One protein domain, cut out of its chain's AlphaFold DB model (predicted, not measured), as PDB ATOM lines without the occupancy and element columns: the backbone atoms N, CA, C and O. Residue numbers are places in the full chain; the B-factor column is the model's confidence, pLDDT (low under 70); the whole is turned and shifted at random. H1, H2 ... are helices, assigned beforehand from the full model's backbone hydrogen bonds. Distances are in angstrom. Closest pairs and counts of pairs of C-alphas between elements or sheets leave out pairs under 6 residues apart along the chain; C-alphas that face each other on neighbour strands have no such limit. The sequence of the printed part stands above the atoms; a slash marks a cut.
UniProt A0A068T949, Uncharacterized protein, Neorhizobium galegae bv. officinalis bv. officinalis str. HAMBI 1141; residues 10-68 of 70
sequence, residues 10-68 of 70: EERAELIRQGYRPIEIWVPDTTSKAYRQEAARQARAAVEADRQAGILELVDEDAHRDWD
ATOM      1  N   GLU A  10     -33.613 -53.270 -30.035       96.25
ATOM      2  CA  GLU A  10     -32.347 -53.075 -30.750       96.25
ATOM      3  C   GLU A  10     -31.701 -51.731 -30.396       96.25
ATOM      4  O   GLU A  10     -30.507 -51.684 -30.089       96.25
ATOM      5  N   GLU A  11     -32.496 -50.654 -30.376       94.50
ATOM      6  CA  GLU A  11     -32.060 -49.318 -29.952       94.50
ATOM      7  C   GLU A  11     -31.570 -49.353 -28.495       94.50
ATOM      8  O   GLU A  11     -30.509 -48.820 -28.166       94.50
ATOM      9  N   ARG A  12     -32.291 -50.070 -27.624       93.56
ATOM     10  CA  ARG A  12     -31.891 -50.291 -26.229       93.56
ATOM     11  C   ARG A  12     -30.565 -51.037 -26.117       93.56
ATOM     12  O   ARG A  12     -29.734 -50.678 -25.284       93.56
ATOM     13  N   ALA A  13     -30.371 -52.083 -26.915       95.88
ATOM     14  CA  ALA A  13     -29.154 -52.886 -26.885       95.88
ATOM     15  C   ALA A  13     -27.922 -52.077 -27.322       95.88
ATOM     16  O   ALA A  13     -26.852 -52.240 -26.737       95.88
ATOM     17  N   GLU A  14     -28.069 -51.190 -28.308       97.31
ATOM     18  CA  GLU A  14     -26.993 -50.293 -28.738       97.31
ATOM     19  C   GLU A  14     -26.602 -49.298 -27.641       97.31
ATOM     20  O   GLU A  14     -25.422 -49.167 -27.326       97.31
ATOM     21  N   LEU A  15     -27.579 -48.675 -26.977       95.62
ATOM     22  CA  LEU A  15     -27.305 -47.776 -25.852       95.62
ATOM     23  C   LEU A  15     -26.562 -48.495 -24.714       95.62
ATOM     24  O   LEU A  15     -25.610 -47.957 -24.151       95.62
ATOM     25  N   ILE A  16     -26.932 -49.741 -24.415       96.44
ATOM     26  CA  ILE A  16     -26.223 -50.548 -23.414       96.44
ATOM     27  C   ILE A  16     -24.779 -50.838 -23.848       96.44
ATOM     28  O   ILE A  16     -23.871 -50.724 -23.024       96.44
ATOM     29  N   ARG A  17     -24.536 -51.167 -25.127       97.56
ATOM     30  CA  ARG A  17     -23.171 -51.370 -25.656       97.56
ATOM     31  C   ARG A  17     -22.303 -50.119 -25.537       97.56
ATOM     32  O   ARG A  17     -21.111 -50.239 -25.279       97.56
ATOM     33  N   GLN A  18     -22.901 -48.940 -25.680       97.75
ATOM     34  CA  GLN A  18     -22.228 -47.650 -25.505       97.75
ATOM     35  C   GLN A  18     -21.969 -47.289 -24.029       97.75
ATOM     36  O   GLN A  18     -21.366 -46.256 -23.748       97.75
ATOM     37  N   GLY A  19     -22.401 -48.126 -23.079       97.69
ATOM     38  CA  GLY A  19     -22.191 -47.924 -21.646       97.69
ATOM     39  C   GLY A  19     -23.322 -47.177 -20.936       97.69
ATOM     40  O   GLY A  19     -23.215 -46.927 -19.733       97.69
ATOM     41  N   TYR A  20     -24.422 -46.851 -21.624       96.88
ATOM     42  CA  TYR A  20     -25.594 -46.264 -20.974       96.88
ATOM     43  C   TYR A  20     -26.311 -47.285 -20.088       96.88
ATOM     44  O   TYR A  20     -26.355 -48.488 -20.360       96.88
ATOM     45  N   ARG A  21     -26.925 -46.781 -19.015       94.19
ATOM     46  CA  ARG A  21     -27.686 -47.574 -18.047       94.19
ATOM     47  C   ARG A  21     -29.162 -47.181 -18.139       94.19
ATOM     48  O   ARG A  21     -29.472 -46.009 -17.936       94.19
ATOM     49  N   PRO A  22     -30.069 -48.120 -18.449       91.00
ATOM     50  CA  PRO A  22     -31.490 -47.818 -18.529       91.00
ATOM     51  C   PRO A  22     -32.050 -47.499 -17.138       91.00
ATOM     52  O   PRO A  22     -31.753 -48.203 -16.172       91.00
ATOM     53  N   ILE A  23     -32.883 -46.462 -17.066       89.94
ATOM     54  CA  ILE A  23     -33.730 -46.155 -15.914       89.94
ATOM     55  C   ILE A  23     -35.176 -46.064 -16.385       89.94
ATOM     56  O   ILE A  23     -35.451 -45.555 -17.471       89.94
ATOM     57  N   GLU A  24     -36.092 -46.558 -15.564       88.50
ATOM     58  CA  GLU A  24     -37.525 -46.469 -15.821       88.50
ATOM     59  C   GLU A  24     -38.136 -45.512 -14.807       88.50
ATOM     60  O   GLU A  24     -37.934 -45.650 -13.600       88.50
ATOM     61  N   ILE A  25     -38.860 -44.515 -15.311       87.88
ATOM     62  CA  ILE A  25     -39.595 -43.557 -14.494       87.88
ATOM     63  C   ILE A  25     -41.048 -43.541 -14.940       87.88
ATOM     64  O   ILE A  25     -41.357 -43.585 -16.132       87.88
ATOM     65  N   TRP A  26     -41.946 -43.446 -13.970       88.50
ATOM     66  CA  TRP A  26     -43.353 -43.225 -14.246       88.50
ATOM     67  C   TRP A  26     -43.597 -41.732 -14.406       88.50
ATOM     68  O   TRP A  26     -43.338 -40.951 -13.492       88.50
ATOM     69  N   VAL A  27     -44.107 -41.343 -15.572       88.44
ATOM     70  CA  VAL A  27     -44.530 -39.970 -15.850       88.44
ATOM     71  C   VAL A  27     -46.045 -39.925 -16.032       88.44
ATOM     72  O   VAL A  27     -46.620 -40.833 -16.636       88.44
ATOM     73  N   PRO A  28     -46.720 -38.887 -15.519       90.69
ATOM     74  CA  PRO A  28     -48.147 -38.727 -15.742       90.69
ATOM     75  C   PRO A  28     -48.447 -38.461 -17.220       90.69
ATOM     76  O   PRO A  28     -47.707 -37.757 -17.911       90.69
ATOM     77  N   ASP A  29     -49.581 -38.975 -17.701       90.56
ATOM     78  CA  ASP A  29     -50.072 -38.651 -19.039       90.56
ATOM     79  C   ASP A  29     -50.638 -37.225 -19.080       90.56
ATOM     80  O   ASP A  29     -51.803 -36.973 -18.766       90.56
ATOM     81  N   THR A  30     -49.815 -36.277 -19.523       90.06
ATOM     82  CA  THR A  30     -50.192 -34.861 -19.640       90.06
ATOM     83  C   THR A  30     -51.217 -34.589 -20.747       90.06
ATOM     84  O   THR A  30     -51.796 -33.498 -20.808       90.06
ATOM     85  N   THR A  31     -51.489 -35.569 -21.619       89.50
ATOM     86  CA  THR A  31     -52.513 -35.446 -22.664       89.50
ATOM     87  C   THR A  31     -53.919 -35.734 -22.139       89.50
ATOM     88  O   THR A  31     -54.896 -35.208 -22.685       89.50
ATOM     89  N   SER A  32     -54.026 -36.475 -21.031       95.19
ATOM     90  CA  SER A  32     -55.289 -36.780 -20.367       95.19
ATOM     91  C   SER A  32     -55.981 -35.511 -19.870       95.19
ATOM     92  O   SER A  32     -55.443 -34.730 -19.078       95.19
ATOM     93  N   LYS A  33     -57.232 -35.311 -20.303       97.00
ATOM     94  CA  LYS A  33     -58.058 -34.189 -19.839       97.00
ATOM     95  C   LYS A  33     -58.280 -34.245 -18.324       97.00
ATOM     96  O   LYS A  33     -58.226 -33.198 -17.686       97.00
ATOM     97  N   ALA A  34     -58.487 -35.441 -17.773       96.25
ATOM     98  CA  ALA A  34     -58.690 -35.640 -16.341       96.25
ATOM     99  C   ALA A  34     -57.438 -35.250 -15.543       96.25
ATOM    100  O   ALA A  34     -57.541 -34.482 -14.589       96.25
ATOM    101  N   TYR A  35     -56.251 -35.685 -15.991       95.88
ATOM    102  CA  TYR A  35     -54.991 -35.291 -15.356       95.88
ATOM    103  C   TYR A  35     -54.809 -33.771 -15.369       95.88
ATOM    104  O   TYR A  35     -54.521 -33.180 -14.333       95.88
ATOM    105  N   ARG A  36     -55.045 -33.111 -16.512       96.06
ATOM    106  CA  ARG A  36     -54.917 -31.645 -16.605       96.06
ATOM    107  C   ARG A  36     -55.864 -30.899 -15.666       96.06
ATOM    108  O   ARG A  36     -55.471 -29.891 -15.087       96.06
ATOM    109  N   GLN A  37     -57.104 -31.368 -15.531       97.62
ATOM    110  CA  GLN A  37     -58.082 -30.760 -14.626       97.62
ATOM    111  C   GLN A  37     -57.645 -30.888 -13.166       97.62
ATOM    112  O   GLN A  37     -57.675 -29.900 -12.432       97.62
ATOM    113  N   GLU A  38     -57.186 -32.072 -12.766       97.12
ATOM    114  CA  GLU A  38     -56.733 -32.309 -11.399       97.12
ATOM    115  C   GLU A  38     -55.427 -31.570 -11.088       97.12
ATOM    116  O   GLU A  38     -55.326 -30.922 -10.051       97.12
ATOM    117  N   ALA A  39     -54.465 -31.562 -12.013       96.69
ATOM    118  CA  ALA A  39     -53.224 -30.804 -11.870       96.69
ATOM    119  C   ALA A  39     -53.493 -29.302 -11.675       96.69
ATOM    120  O   ALA A  39     -52.914 -28.677 -10.790       96.69
ATOM    121  N   ALA A  40     -54.423 -28.722 -12.444       96.88
ATOM    122  CA  ALA A  40     -54.811 -27.323 -12.281       96.88
ATOM    123  C   ALA A  40     -55.481 -27.052 -10.923       96.88
ATOM    124  O   ALA A  40     -55.242 -26.008 -10.314       96.88
ATOM    125  N   ARG A  41     -56.318 -27.980 -10.436       98.00
ATOM    126  CA  ARG A  41     -56.950 -27.878  -9.113       98.00
ATOM    127  C   ARG A  41     -55.904 -27.929  -7.994       98.00
ATOM    128  O   ARG A  41     -55.932 -27.080  -7.109       98.00
ATOM    129  N   GLN A  42     -54.980 -28.885  -8.065       97.31
ATOM    130  CA  GLN A  42     -53.893 -29.087  -7.100       97.31
ATOM    131  C   GLN A  42     -52.939 -27.888  -7.060       97.31
ATOM    132  O   GLN A  42     -52.643 -27.387  -5.982       97.31
ATOM    133  N   ALA A  43     -52.532 -27.358  -8.218       96.75
ATOM    134  CA  ALA A  43     -51.659 -26.185  -8.284       96.75
ATOM    135  C   ALA A  43     -52.280 -24.956  -7.595       96.75
ATOM    136  O   ALA A  43     -51.603 -24.250  -6.854       96.75
ATOM    137  N   ARG A  44     -53.586 -24.721  -7.785       97.69
ATOM    138  CA  ARG A  44     -54.296 -23.636  -7.085       97.69
ATOM    139  C   ARG A  44     -54.377 -23.875  -5.579       97.69
ATOM    140  O   ARG A  44     -54.231 -22.926  -4.819       97.69
ATOM    141  N   ALA A  45     -54.611 -25.118  -5.161       97.25
ATOM    142  CA  ALA A  45     -54.656 -25.477  -3.747       97.25
ATOM    143  C   ALA A  45     -53.293 -25.282  -3.063       97.25
ATOM    144  O   ALA A  45     -53.258 -24.773  -1.950       97.25
ATOM    145  N   ALA A  46     -52.192 -25.618  -3.743       95.25
ATOM    146  CA  ALA A  46     -50.837 -25.386  -3.244       95.25
ATOM    147  C   ALA A  46     -50.561 -23.891  -3.024       95.25
ATOM    148  O   ALA A  46     -50.176 -23.502  -1.931       95.25
ATOM    149  N   VAL A  47     -50.876 -23.038  -4.009       91.56
ATOM    150  CA  VAL A  47     -50.722 -21.574  -3.872       91.56
ATOM    151  C   VAL A  47     -51.517 -21.023  -2.687       91.56
ATOM    152  O   VAL A  47     -51.043 -20.143  -1.973       91.56
ATOM    153  N   GLU A  48     -52.739 -21.511  -2.481       94.25
ATOM    154  CA  GLU A  48     -53.560 -21.071  -1.355       94.25
ATOM    155  C   GLU A  48     -53.000 -21.553  -0.010       94.25
ATOM    156  O   GLU A  48     -52.959 -20.780   0.945       94.25
ATOM    157  N   ALA A  49     -52.503 -22.789   0.056       92.81
ATOM    158  CA  ALA A  49     -51.833 -23.310   1.244       92.81
ATOM    159  C   ALA A  49     -50.567 -22.503   1.584       92.81
ATOM    160  O   ALA A  49     -50.375 -22.143   2.743       92.81
ATOM    161  N   ASP A  50     -49.757 -22.145   0.583       90.44
ATOM    162  CA  ASP A  50     -48.544 -21.339   0.769       90.44
ATOM    163  C   ASP A  50     -48.864 -19.945   1.323       90.44
ATOM    164  O   ASP A  50     -48.169 -19.450   2.215       90.44
ATOM    165  N   ARG A  51     -49.945 -19.319   0.834       88.44
ATOM    166  CA  ARG A  51     -50.439 -18.036   1.360       88.44
ATOM    167  C   ARG A  51     -50.876 -18.152   2.812       88.44
ATOM    168  O   ARG A  51     -50.508 -17.307   3.619       88.44
ATOM    169  N   GLN A  52     -51.644 -19.187   3.144       91.31
ATOM    170  CA  GLN A  52     -52.115 -19.420   4.512       91.31
ATOM    171  C   GLN A  52     -50.967 -19.719   5.478       91.31
ATOM    172  O   GLN A  52     -51.025 -19.331   6.641       91.31
ATOM    173  N   ALA A  53     -49.920 -20.381   4.993       89.00
ATOM    174  CA  ALA A  53     -48.718 -20.674   5.758       89.00
ATOM    175  C   ALA A  53     -47.749 -19.480   5.869       89.00
ATOM    176  O   ALA A  53     -46.729 -19.606   6.542       89.00
ATOM    177  N   GLY A  54     -48.032 -18.344   5.217       87.12
ATOM    178  CA  GLY A  54     -47.154 -17.170   5.233       87.12
ATOM    179  C   GLY A  54     -45.806 -17.408   4.543       87.12
ATOM    180  O   GLY A  54     -44.856 -16.677   4.794       87.12
ATOM    181  N   ILE A  55     -45.692 -18.417   3.667       80.75
ATOM    182  CA  ILE A  55     -44.408 -18.803   3.050       80.75
ATOM    183  C   ILE A  55     -43.798 -17.647   2.254       80.75
ATOM    184  O   ILE A  55     -42.582 -17.492   2.236       80.75
ATOM    185  N   LEU A  56     -44.631 -16.804   1.639       74.75
ATOM    186  CA  LEU A  56     -44.170 -15.628   0.898       74.75
ATOM    187  C   LEU A  56     -43.409 -14.624   1.778       74.75
ATOM    188  O   LEU A  56     -42.558 -13.915   1.260       74.75
ATOM    189  N   GLU A  57     -43.663 -14.589   3.087       78.50
ATOM    190  CA  GLU A  57     -42.944 -13.722   4.035       78.50
ATOM    191  C   GLU A  57     -41.532 -14.242   4.346       78.50
ATOM    192  O   GLU A  57     -40.692 -13.502   4.850       78.50
ATOM    193  N   LEU A  58     -41.263 -15.514   4.038       72.25
ATOM    194  CA  LEU A  58     -39.948 -16.141   4.174       72.25
ATOM    195  C   LEU A  58     -39.090 -15.987   2.909       72.25
ATOM    196  O   LEU A  58     -37.917 -16.357   2.924       72.25
ATOM    197  N   VAL A  59     -39.666 -15.500   1.804       77.00
ATOM    198  CA  VAL A  59     -38.955 -15.321   0.534       77.00
ATOM    199  C   VAL A  59     -38.190 -14.001   0.575       77.00
ATOM    200  O   VAL A  59     -38.789 -12.931   0.599       77.00
ATOM    201  N   ASP A  60     -36.862 -14.082   0.541       80.19
ATOM    202  CA  ASP A  60     -36.001 -12.923   0.311       80.19
ATOM    203  C   ASP A  60     -36.088 -12.500  -1.169       80.19
ATOM    204  O   ASP A  60     -35.801 -13.293  -2.072       80.19
ATOM    205  N   GLU A  61     -36.491 -11.254  -1.431       80.31
ATOM    206  CA  GLU A  61     -36.593 -10.677  -2.782       80.31
ATOM    207  C   GLU A  61     -35.239 -10.682  -3.521       80.31
ATOM    208  O   GLU A  61     -35.179 -10.787  -4.752       80.31
ATOM    209  N   ASP A  62     -34.138 -10.648  -2.770       83.06
ATOM    210  CA  ASP A  62     -32.776 -10.664  -3.287       83.06
ATOM    211  C   ASP A  62     -32.170 -12.076  -3.365       83.06
ATOM    212  O   ASP A  62     -31.021 -12.209  -3.786       83.06
ATOM    213  N   ALA A  63     -32.928 -13.146  -3.076       79.88
ATOM    214  CA  ALA A  63     -32.428 -14.530  -3.100       79.88
ATOM    215  C   ALA A  63     -31.779 -14.934  -4.440       79.88
ATOM    216  O   ALA A  63     -30.897 -15.790  -4.481       79.88
ATOM    217  N   HIS A  64     -32.178 -14.311  -5.555       78.69
ATOM    218  CA  HIS A  64     -31.549 -14.529  -6.862       78.69
ATOM    219  C   HIS A  64     -30.068 -14.102  -6.890       78.69
ATOM    220  O   HIS A  64     -29.271 -14.729  -7.580       78.69
ATOM    221  N   ARG A  65     -29.680 -13.090  -6.104       81.38
ATOM    222  CA  ARG A  65     -28.303 -12.578  -6.027       81.38
ATOM    223  C   ARG A  65     -27.354 -13.530  -5.314       81.38
ATOM    224  O   ARG A  65     -26.148 -13.434  -5.515       81.38
ATOM    225  N   ASP A  66     -27.865 -14.433  -4.482       81.00
ATOM    226  CA  ASP A  66     -27.038 -15.436  -3.805       81.00
ATOM    227  C   ASP A  66     -26.484 -16.486  -4.775       81.00
ATOM    228  O   ASP A  66     -25.406 -17.028  -4.536       81.00
ATOM    229  N   TRP A  67     -27.172 -16.723  -5.895       75.19
ATOM    230  CA  TRP A  67     -26.727 -17.648  -6.941       75.19
ATOM    231  C   TRP A  67     -25.581 -17.088  -7.794       75.19
ATOM    232  O   TRP A  67     -24.774 -17.862  -8.301       75.19
ATOM    233  N   ASP A  68     -25.466 -15.761  -7.893       76.38
ATOM    234  CA  ASP A  68     -24.432 -15.066  -8.674       76.38
ATOM    235  C   ASP A  68     -23.134 -14.810  -7.878       76.38
ATOM    236  O   ASP A  68     -22.185 -14.231  -8.401       76.38
TER     237      ASP A  68
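Overview. This is residues 10 to 68 of the 70 residues of an uncharacterized protein of Neorhizobium galegae bv. officinalis bv. officinalis str. HAMBI 1141 (UniProt A0A068T949). The model is an open, flat arch with no packed core: a stretched link, residues 18 to 32, and the long helix H2 make its two limbs and meet at a corner near residue 33. The short helix H1 is at the foot of the link's limb, and the short helices H3 and H4 follow one another beyond the far end of H2. The printed part has 59 residues with four named helices, in the order H1, H2, H3, H4, and no named strand; the class is all helix. It is extended, with a radius of gyration of the C-alphas of 20.4 A and spans of 53 by 40 by 15 A.

Arrangement. H1, residues 10 to 17, touches no helix, and a long link of 15 residues joins it to H2, residues 33 to 52. H1 and H2 are apart. H2 is close to but not clearly touching H3, residues 55 to 58; their closest C-alphas, those of Asp 50 and Leu 56, are 7.2 A apart. H4, residues 63 to 67, is apart from H1, H2 and H3. In H1 and H2 every O i to N i+4 pair is within hydrogen-bond range; in H4 0 of 1 is, beside 2 of 2 O i to N i+3 pairs, and H3 is too short for an O i to N i+4 pair.

Along the chain. H1 begins at C-alpha 10, (-32.347, -53.075, -30.750), and is 10.6 A long from first to last C-alpha. H2 runs 29.1 A from C-alpha 33 at (-58.058, -34.189, -19.839) to C-alpha 52. H3 measures 5.3 A and H4 7.5 A; H4 ends at C-alpha 67, (-26.727, -17.648, -6.941).

Size, cuts and confidence. The two C-alphas farthest apart, those of Glu 10 and Glu 57, are 53.6 A apart. The printed part has no cut. The links H2 to H3 and H3 to H4 are tight. Residues 56 to 68, of which 56 to 58 belong to H3 and 63 to 67 to H4, stand free. The mean pLDDT of the printed part is 90.2, that of H3 is 77, and no printed residue is under 70.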